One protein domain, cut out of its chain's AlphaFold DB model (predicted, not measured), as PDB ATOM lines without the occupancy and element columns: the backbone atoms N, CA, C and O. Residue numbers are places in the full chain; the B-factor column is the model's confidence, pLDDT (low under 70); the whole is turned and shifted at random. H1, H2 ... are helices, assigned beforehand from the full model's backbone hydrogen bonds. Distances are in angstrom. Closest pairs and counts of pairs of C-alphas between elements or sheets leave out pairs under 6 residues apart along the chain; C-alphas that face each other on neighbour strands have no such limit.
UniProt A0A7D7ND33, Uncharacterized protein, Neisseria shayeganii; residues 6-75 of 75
ATOM      1  N   THR A   6     149.199 192.611 163.950       94.88
ATOM      2  CA  THR A   6     147.776 192.253 163.879       94.88
ATOM      3  C   THR A   6     147.150 192.106 165.263       94.88
ATOM      4  O   THR A   6     146.052 192.604 165.473       94.88
ATOM      5  N   ASP A   7     147.858 191.501 166.217       96.25
ATOM      6  CA  ASP A   7     147.365 191.319 167.587       96.25
ATOM      7  C   ASP A   7     147.286 192.670 168.309       96.25
ATOM      8  O   ASP A   7     146.321 192.944 169.018       96.25
ATOM      9  N   GLN A   8     148.250 193.564 168.047       97.38
ATOM     10  CA  GLN A   8     148.190 194.953 168.520       97.38
ATOM     11  C   GLN A   8     146.961 195.682 167.967       97.38
ATOM     12  O   GLN A   8     146.259 196.347 168.721       97.38
ATOM     13  N   VAL A   9     146.667 195.541 166.667       97.94
ATOM     14  CA  VAL A   9     145.474 196.154 166.060       97.94
ATOM     15  C   VAL A   9     144.196 195.612 166.703       97.94
ATOM     16  O   VAL A   9     143.342 196.417 167.063       97.94
ATOM     17  N   ARG A  10     144.077 194.294 166.918       98.12
ATOM     18  CA  ARG A  10     142.914 193.694 167.604       98.12
ATOM     19  C   ARG A  10     142.726 194.256 169.014       98.12
ATOM     20  O   ARG A  10     141.619 194.639 169.375       98.12
ATOM     21  N   ALA A  11     143.808 194.368 169.785       98.06
ATOM     22  CA  ALA A  11     143.752 194.931 171.134       98.06
ATOM     23  C   ALA A  11     143.275 196.396 171.132       98.06
ATOM     24  O   ALA A  11     142.427 196.771 171.937       98.06
ATOM     25  N   LEU A  12     143.770 197.205 170.192       98.44
ATOM     26  CA  LEU A  12     143.371 198.607 170.042       98.44
ATOM     27  C   LEU A  12     141.902 198.739 169.610       98.44
ATOM     28  O   LEU A  12     141.175 199.564 170.158       98.44
ATOM     29  N   VAL A  13     141.435 197.891 168.686       98.38
ATOM     30  CA  VAL A  13     140.023 197.851 168.267       98.38
ATOM     31  C   VAL A  13     139.109 197.467 169.433       98.38
ATOM     32  O   VAL A  13     138.094 198.133 169.639       98.38
ATOM     33  N   ALA A  14     139.491 196.471 170.240       98.25
ATOM     34  CA  ALA A  14     138.744 196.068 171.434       98.25
ATOM     35  C   ALA A  14     138.648 197.193 172.482       98.25
ATOM     36  O   ALA A  14     137.622 197.348 173.142       98.25
ATOM     37  N   GLN A  15     139.687 198.024 172.595       98.25
ATOM     38  CA  GLN A  15     139.722 199.202 173.471       98.25
ATOM     39  C   GLN A  15     139.046 200.440 172.858       98.25
ATOM     40  O   GLN A  15     139.007 201.492 173.494       98.25
ATOM     41  N   ARG A  16     138.519 200.334 171.630       98.00
ATOM     42  CA  ARG A  16     137.993 201.454 170.829       98.00
ATOM     43  C   ARG A  16     139.026 202.556 170.545       98.00
ATOM     44  O   ARG A  16     138.652 203.658 170.145       98.00
ATOM     45  N   ASP A  17     140.323 202.258 170.658       98.31
ATOM     46  CA  ASP A  17     141.398 203.140 170.191       98.31
ATOM     47  C   ASP A  17     141.581 202.992 168.672       98.31
ATOM     48  O   ASP A  17     142.538 202.404 168.152       98.31
ATOM     49  N   TYR A  18     140.620 203.541 167.931       97.88
ATOM     50  CA  TYR A  18     140.636 203.496 166.473       97.88
ATOM     51  C   TYR A  18     141.764 204.334 165.871       97.88
ATOM     52  O   TYR A  18     142.275 203.997 164.806       97.88
ATOM     53  N   ALA A  19     142.209 205.387 166.554       97.31
ATOM     54  CA  ALA A  19     143.334 206.197 166.107       97.31
ATOM     55  C   ALA A  19     144.638 205.387 166.098       97.31
ATOM     56  O   ALA A  19     145.359 205.364 165.090       97.31
ATOM     57  N   GLY A  20     144.915 204.688 167.202       97.94
ATOM     58  CA  GLY A  20     146.045 203.777 167.325       97.94
ATOM     59  C   GLY A  20     145.959 202.629 166.322       97.94
ATOM     60  O   GLY A  20     146.949 202.329 165.645       97.94
ATOM     61  N   ALA A  21     144.776 202.026 166.179       98.38
ATOM     62  CA  ALA A  21     144.546 200.934 165.237       98.38
ATOM     63  C   ALA A  21     144.776 201.371 163.778       98.38
ATOM     64  O   ALA A  21     145.524 200.707 163.053       98.38
ATOM     65  N   LEU A  22     144.221 202.516 163.358       98.25
ATOM     66  CA  LEU A  22     144.398 203.076 162.013       98.25
ATOM     67  C   LEU A  22     145.873 203.346 161.704       98.25
ATOM     68  O   LEU A  22     146.338 202.981 160.629       98.25
ATOM     69  N   ARG A  23     146.636 203.906 162.653       97.88
ATOM     70  CA  ARG A  23     148.076 204.192 162.488       97.88
ATOM     71  C   ARG A  23     148.904 202.956 162.127       97.88
ATOM     72  O   ARG A  23     149.927 203.070 161.445       97.88
ATOM     73  N   ILE A  24     148.506 201.783 162.619       98.00
ATOM     74  CA  ILE A  24     149.190 200.518 162.335       98.00
ATOM     75  C   ILE A  24     148.613 199.884 161.067       98.00
ATOM     76  O   ILE A  24     149.366 199.566 160.141       98.00
ATOM     77  N   ALA A  25     147.290 199.715 161.013       97.94
ATOM     78  CA  ALA A  25     146.611 198.984 159.949       97.94
ATOM     79  C   ALA A  25     146.721 199.688 158.586       97.94
ATOM     80  O   ALA A  25     146.863 199.017 157.560       97.94
ATOM     81  N   SER A  26     146.789 201.027 158.560       97.75
ATOM     82  CA  SER A  26     147.026 201.813 157.340       97.75
ATOM     83  C   SER A  26     148.356 201.488 156.658       97.75
ATOM     84  O   SER A  26     148.540 201.840 155.497       97.75
ATOM     85  N   LYS A  27     149.281 200.768 157.313       97.62
ATOM     86  CA  LYS A  27     150.594 200.377 156.764       97.62
ATOM     87  C   LYS A  27     150.651 198.936 156.246       97.62
ATOM     88  O   LYS A  27     151.640 198.569 155.614       97.62
ATOM     89  N   PHE A  28     149.616 198.118 156.452       96.75
ATOM     90  CA  PHE A  28     149.602 196.734 155.961       96.75
ATOM     91  C   PHE A  28     149.540 196.673 154.432       96.75
ATOM     92  O   PHE A  28     148.850 197.472 153.804       96.75
ATOM     93  N   ARG A  29     150.306 195.761 153.824       93.25
ATOM     94  CA  ARG A  29     150.413 195.628 152.358       93.25
ATOM     95  C   ARG A  29     149.473 194.568 151.780       93.25
ATOM     96  O   ARG A  29     149.059 194.692 150.641       93.25
ATOM     97  N   MET A  30     149.138 193.551 152.570       93.38
ATOM     98  CA  MET A  30     148.309 192.413 152.162       93.38
ATOM     99  C   MET A  30     146.857 192.632 152.603       93.38
ATOM    100  O   MET A  30     146.371 191.964 153.509       93.38
ATOM    101  N   LEU A  31     146.196 193.628 152.015       95.56
ATOM    102  CA  LEU A  31     144.770 193.909 152.210       95.56
ATOM    103  C   LEU A  31     144.098 194.041 150.845       95.56
ATOM    104  O   LEU A  31     144.762 194.385 149.866       95.56
ATOM    105  N   ALA A  32     142.781 193.830 150.792       97.69
ATOM    106  CA  ALA A  32     142.002 194.228 149.627       97.69
ATOM    107  C   ALA A  32     142.208 195.731 149.354       97.69
ATOM    108  O   ALA A  32     142.339 196.527 150.289       97.69
ATOM    109  N   ALA A  33     142.252 196.123 148.078       97.25
ATOM    110  CA  ALA A  33     142.588 197.492 147.681       97.25
ATOM    111  C   ALA A  33     141.652 198.538 148.317       97.25
ATOM    112  O   ALA A  33     142.121 199.564 148.817       97.25
ATOM    113  N   ASP A  34     140.353 198.245 148.380       97.75
ATOM    114  CA  ASP A  34     139.359 199.139 148.983       97.75
ATOM    115  C   ASP A  34     139.518 199.270 150.499       97.75
ATOM    116  O   ASP A  34     139.401 200.373 151.038       97.75
ATOM    117  N   ASP A  35     139.864 198.180 151.186       98.25
ATOM    118  CA  ASP A  35     140.131 198.189 152.628       98.25
ATOM    119  C   ASP A  35     141.376 199.003 152.933       98.25
ATOM    120  O   ASP A  35     141.379 199.860 153.818       98.25
ATOM    121  N   LYS A  36     142.433 198.775 152.149       98.19
ATOM    122  CA  LYS A  36     143.669 199.539 152.246       98.19
ATOM    123  C   LYS A  36     143.397 201.029 152.064       98.19
ATOM    124  O   LYS A  36     143.843 201.830 152.887       98.19
ATOM    125  N   LYS A  37     142.653 201.396 151.018       98.00
ATOM    126  CA  LYS A  37     142.288 202.786 150.734       98.00
ATOM    127  C   LYS A  37     141.477 203.392 151.877       98.00
ATOM    128  O   LYS A  37     141.794 204.495 152.308       98.00
ATOM    129  N   ALA A  38     140.485 202.677 152.406       98.44
ATOM    130  CA  ALA A  38     139.665 203.155 153.517       98.44
ATOM    131  C   ALA A  38     140.490 203.415 154.788       98.44
ATOM    132  O   ALA A  38     140.356 204.474 155.395       98.44
ATOM    133  N   LEU A  39     141.382 202.490 155.164       98.38
ATOM    134  CA  LEU A  39     142.235 202.643 156.348       98.38
ATOM    135  C   LEU A  39     143.238 203.794 156.199       98.38
ATOM    136  O   LEU A  39     143.483 204.519 157.161       98.38
ATOM    137  N   VAL A  40     143.817 203.970 155.006       98.06
ATOM    138  CA  VAL A  40     144.727 205.089 154.720       98.06
ATOM    139  C   VAL A  40     143.972 206.411 154.768       98.06
ATOM    140  O   VAL A  40     144.365 207.290 155.526       98.06
ATOM    141  N   MET A  41     142.855 206.541 154.047       97.94
ATOM    142  CA  MET A  41     142.082 207.787 154.027       97.94
ATOM    143  C   MET A  41     141.594 208.181 155.421       97.94
ATOM    144  O   MET A  41     141.730 209.339 155.798       97.94
ATOM    145  N   ALA A  42     141.097 207.228 156.212       98.00
ATOM    146  CA  ALA A  42     140.692 207.489 157.590       98.00
ATOM    147  C   ALA A  42     141.863 207.964 158.468       98.00
ATOM    148  O   ALA A  42     141.692 208.854 159.298       98.00
ATOM    149  N   HIS A  43     143.060 207.394 158.283       97.94
ATOM    150  CA  HIS A  43     144.253 207.817 159.014       97.94
ATOM    151  C   HIS A  43     144.700 209.229 158.620       97.94
ATOM    152  O   HIS A  43     144.922 210.055 159.503       97.94
ATOM    153  N   GLU A  44     144.798 209.520 157.324       95.88
ATOM    154  CA  GLU A  44     145.243 210.822 156.814       95.88
ATOM    155  C   GLU A  44     144.235 211.935 157.133       95.88
ATOM    156  O   GLU A  44     144.618 212.997 157.626       95.88
ATOM    157  N   CYS A  45     142.931 211.680 156.952       95.56
ATOM    158  CA  CYS A  45     141.874 212.649 157.267       95.56
ATOM    159  C   CYS A  45     141.854 213.025 158.749       95.56
ATOM    160  O   CYS A  45     141.479 214.141 159.086       95.56
ATOM    161  N   ARG A  46     142.290 212.127 159.639       91.31
ATOM    162  CA  ARG A  46     142.441 212.443 161.061       91.31
ATOM    163  C   ARG A  46     143.607 213.404 161.337       91.31
ATOM    164  O   ARG A  46     143.538 214.148 162.309       91.31
ATOM    165  N   HIS A  47     144.674 213.373 160.535       90.62
ATOM    166  CA  HIS A  47     145.852 214.235 160.723       90.62
ATOM    167  C   HIS A  47     145.699 215.594 160.034       90.62
ATOM    168  O   HIS A  47     146.153 216.595 160.580       90.62
ATOM    169  N   SER A  48     145.031 215.630 158.877       92.81
ATOM    170  CA  SER A  48     144.888 216.839 158.057       92.81
ATOM    171  C   SER A  48     143.441 217.054 157.584       92.81
ATOM    172  O   SER A  48     143.204 217.145 156.377       92.81
ATOM    173  N   PRO A  49     142.444 217.121 158.487       92.62
ATOM    174  CA  PRO A  49     141.034 217.150 158.096       92.62
ATOM    175  C   PRO A  49     140.682 218.353 157.213       92.62
ATOM    176  O   PRO A  49     139.933 218.205 156.254       92.62
ATOM    177  N   ASP A  50     141.254 219.526 157.481       95.44
ATOM    178  CA  ASP A  50     140.916 220.745 156.740       95.44
ATOM    179  C   ASP A  50     141.381 220.694 155.285       95.44
ATOM    180  O   ASP A  50     140.649 221.121 154.396       95.44
ATOM    181  N   PHE A  51     142.539 220.080 155.024       95.38
ATOM    182  CA  PHE A  51     143.018 219.843 153.664       95.38
ATOM    183  C   PHE A  51     142.020 218.991 152.870       95.38
ATOM    184  O   PHE A  51     141.617 219.357 151.770       95.38
ATOM    185  N   TYR A  52     141.559 217.877 153.442       95.19
ATOM    186  CA  TYR A  52     140.614 216.999 152.752       95.19
ATOM    187  C   TYR A  52     139.215 217.623 152.620       95.19
ATOM    188  O   TYR A  52     138.572 217.435 151.586       95.19
ATOM    189  N   ARG A  53     138.766 218.427 153.592       96.06
ATOM    190  CA  ARG A  53     137.518 219.206 153.472       96.06
ATOM    191  C   ARG A  53     137.592 220.247 152.357       96.06
ATOM    192  O   ARG A  53     136.627 220.393 151.613       96.06
ATOM    193  N   GLN A  54     138.728 220.929 152.197       97.06
ATOM    194  CA  GLN A  54     138.949 221.864 151.083       97.06
ATOM    195  C   GLN A  54     138.881 221.171 149.715       97.06
ATOM    196  O   GLN A  54     138.462 221.785 148.738       97.06
ATOM    197  N   LEU A  55     139.227 219.882 149.648       96.00
ATOM    198  CA  LEU A  55     139.056 219.046 148.454       96.00
ATOM    199  C   LEU A  55     137.614 218.531 148.261       96.00
ATOM    200  O   LEU A  55     137.370 217.733 147.358       96.00
ATOM    201  N   GLY A  56     136.662 218.954 149.101       96.62
ATOM    202  CA  GLY A  56     135.254 218.555 149.027       96.62
ATOM    203  C   GLY A  56     134.963 217.163 149.586       96.62
ATOM    204  O   GLY A  56     133.932 216.577 149.262       96.62
ATOM    205  N   LEU A  57     135.864 216.602 150.399       96.62
ATOM    206  CA  LEU A  57     135.671 215.285 151.001       96.62
ATOM    207  C   LEU A  57     135.018 215.385 152.379       96.62
ATOM    208  O   LEU A  57     135.416 216.192 153.219       96.62
ATOM    209  N   ASP A  58     134.073 214.483 152.632       96.75
ATOM    210  CA  ASP A  58     133.511 214.262 153.961       96.75
ATOM    211  C   ASP A  58     134.499 213.446 154.808       96.75
ATOM    212  O   ASP A  58     134.607 212.217 154.703       96.75
ATOM    213  N   THR A  59     135.274 214.150 155.630       96.00
ATOM    214  CA  THR A  59     136.298 213.541 156.481       96.00
ATOM    215  C   THR A  59     135.713 212.678 157.592       96.00
ATOM    216  O   THR A  59     136.386 211.743 158.033       96.00
ATOM    217  N   ASP A  60     134.478 212.931 158.020       95.75
ATOM    218  CA  ASP A  60     133.816 212.152 159.065       95.75
ATOM    219  C   ASP A  60     133.313 210.827 158.486       95.75
ATOM    220  O   ASP A  60     133.585 209.758 159.045       95.75
ATOM    221  N   ALA A  61     132.713 210.857 157.292       97.56
ATOM    222  CA  ALA A  61     132.349 209.645 156.560       97.56
ATOM    223  C   ALA A  61     133.576 208.774 156.237       97.56
ATOM    224  O   ALA A  61     133.531 207.544 156.370       97.56
ATOM    225  N   LEU A  62     134.700 209.388 155.848       97.69
ATOM    226  CA  LEU A  62     135.949 208.667 155.581       97.69
ATOM    227  C   LEU A  62     136.524 208.018 156.847       97.69
ATOM    228  O   LEU A  62     136.939 206.855 156.795       97.69
ATOM    229  N   GLN A  63     136.504 208.720 157.983       97.00
ATOM    230  CA  GLN A  63     136.903 208.152 159.272       97.00
ATOM    231  C   GLN A  63     136.004 206.977 159.670       97.00
ATOM    232  O   GLN A  63     136.512 205.899 159.995       97.00
ATOM    233  N   GLN A  64     134.683 207.135 159.562       98.06
ATOM    234  CA  GLN A  64     133.724 206.085 159.903       98.06
ATOM    235  C   GLN A  64     133.880 204.845 159.011       98.06
ATOM    236  O   GLN A  64     133.795 203.708 159.490       98.06
ATOM    237  N   LYS A  65     134.181 205.038 157.722       98.31
ATOM    238  CA  LYS A  65     134.488 203.937 156.801       98.31
ATOM    239  C   LYS A  65     135.731 203.162 157.245       98.31
ATOM    240  O   LYS A  65     135.708 201.933 157.256       98.31
ATOM    241  N   GLY A  66     136.792 203.855 157.660       98.31
ATOM    242  CA  GLY A  66     137.993 203.215 158.207       98.31
ATOM    243  C   GLY A  66     137.722 202.429 159.492       98.31
ATOM    244  O   GLY A  66     138.185 201.296 159.619       98.31
ATOM    245  N   ILE A  67     136.926 202.985 160.412       98.50
ATOM    246  CA  ILE A  67     136.508 202.301 161.650       98.50
ATOM    247  C   ILE A  67     135.715 201.030 161.329       98.50
ATOM    248  O   ILE A  67     135.989 199.975 161.897       98.50
ATOM    249  N   THR A  68     134.793 201.103 160.371       98.56
ATOM    250  CA  THR A  68     133.999 199.947 159.922       98.56
ATOM    251  C   THR A  68     134.898 198.833 159.374       98.56
ATOM    252  O   THR A  68     134.716 197.662 159.705       98.56
ATOM    253  N   VAL A  69     135.920 199.183 158.583       98.56
ATOM    254  CA  VAL A  69     136.907 198.210 158.082       98.56
ATOM    255  C   VAL A  69     137.731 197.614 159.227       98.56
ATOM    256  O   VAL A  69     137.949 196.403 159.243       98.56
ATOM    257  N   LEU A  70     138.157 198.421 160.205       98.50
ATOM    258  CA  LEU A  70     138.868 197.920 161.384       98.50
ATOM    259  C   LEU A  70     138.032 196.912 162.174       98.50
ATOM    260  O   LEU A  70     138.541 195.845 162.506       98.50
ATOM    261  N   GLN A  71     136.765 197.226 162.438       98.38
ATOM    262  CA  GLN A  71     135.851 196.332 163.149       98.38
ATOM    263  C   GLN A  71     135.606 195.041 162.361       98.38
ATOM    264  O   GLN A  71     135.658 193.960 162.933       98.38
ATOM    265  N   ARG A  72     135.421 195.118 161.038       98.31
ATOM    266  CA  ARG A  72     135.205 193.924 160.207       98.31
ATOM    267  C   ARG A  72     136.418 192.990 160.166       98.31
ATOM    268  O   ARG A  72     136.251 191.777 160.135       98.31
ATOM    269  N   LEU A  73     137.631 193.540 160.094       97.12
ATOM    270  CA  LEU A  73     138.859 192.749 159.931       97.12
ATOM    271  C   LEU A  73     139.485 192.314 161.269       97.12
ATOM    272  O   LEU A  73     140.145 191.271 161.334       97.12
ATOM    273  N   TYR A  74     139.323 193.125 162.315       96.88
ATOM    274  CA  TYR A  74     140.062 193.000 163.577       96.88
ATOM    275  C   TYR A  74     139.204 193.141 164.840       96.88
ATOM    276  O   TYR A  74     139.775 193.081 165.930       96.88
ATOM    277  N   GLY A  75     137.893 193.355 164.703       89.75
ATOM    278  CA  GLY A  75     136.943 193.275 165.813       89.75
ATOM    279  C   GLY A  75     136.678 191.850 166.270       89.75
ATOM    280  O   GLY A  75     137.222 190.901 165.651       89.75
TER     281      GLY A  75
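Overview. This is residues 6 to 75 of the 75 residues of an uncharacterized protein of Neisseria shayeganii (UniProt A0A7D7ND33). One long helix, H5, runs along the body, and the other four helices lie over one side of it: H3 crosses H5 at a steep angle, the side-by-side helical hairpin of H1 and H2 packs on H5 toward its last residues, and the short H4 lies at the other end, near where H5 begins. The printed part has 70 residues with five named helices, in the order H1, H2, H3, H4, H5, and no named strand; the class is all helix. The whole is compact, with a radius of gyration of the C-alphas of 11.5 A, and spans 36 by 24 by 16 A along its three main axes.

Along the chain. Begin with the longest helix, H5, residues 59 to 74: find C-alpha 59 at (136.298, 213.541, 156.481) and run 22.1 A to C-alpha 74 at (140.062, 193.000, 163.577). Then look at H3, residues 33 to 47, 21.5 A long. H2 takes residues 18 to 25, 9.9 A, and H1 takes residues 6 to 14, 12.4 A, beginning at C-alpha 6, (147.776, 192.253, 163.879). H4 is residues 49 to 54, 8.7 A.

Arrangement. Start at H5, the hub, which touches four other helices. It touches H3 at a steep tilt of 52 degrees, opposite ways; look at their closest C-alphas, those of Ala 42 and Gln 63, 4.2 A apart. With residues 66 to 70 alone H5 touches H2, at a steep tilt of 66 degrees, the same way; the closest C-alphas are those of Tyr 18 and Ile 67, 6.5 A apart. With residues 70 to 74 alone it touches H1, at a steep tilt of 63 degrees, opposite ways; the closest C-alphas, of Arg 10 and Tyr 74, are 5.0 A apart. At its other end H5 and H4 only just touch, and only at the corner by their link, with 3 pairs of C-alphas within 8 A; the closest are those of Pro 49 and Thr 59, 6.2 A apart. Farther out, H1 and H2 form a hairpin at a shallow tilt of 14 degrees, opposite ways, with the C-alphas of Val 9 and Ala 21 closest at 4.9 A. H3, with residues 39 to 43 alone, touches H2; the C-alphas of Leu 22 and His 43 are closest at 5.6 A. H3 and H4 are close but not clearly touching, and H1 and H3 are apart. In H1, H2, H3, H4 and H5 every O i to N i+4 pair is within hydrogen-bond range.

Size, cuts and confidence. Look for the two C-alphas farthest apart at Asp 7 and Gln 54, 35.7 A. The printed part has no cut. The links H1 to H2, H3 to H4 and H4 to H5 are tight; H2 to H3, with 7 residues between them, is short, and no link is long. The mean pLDDT of the printed part is 96.9, and no printed residue is under 70.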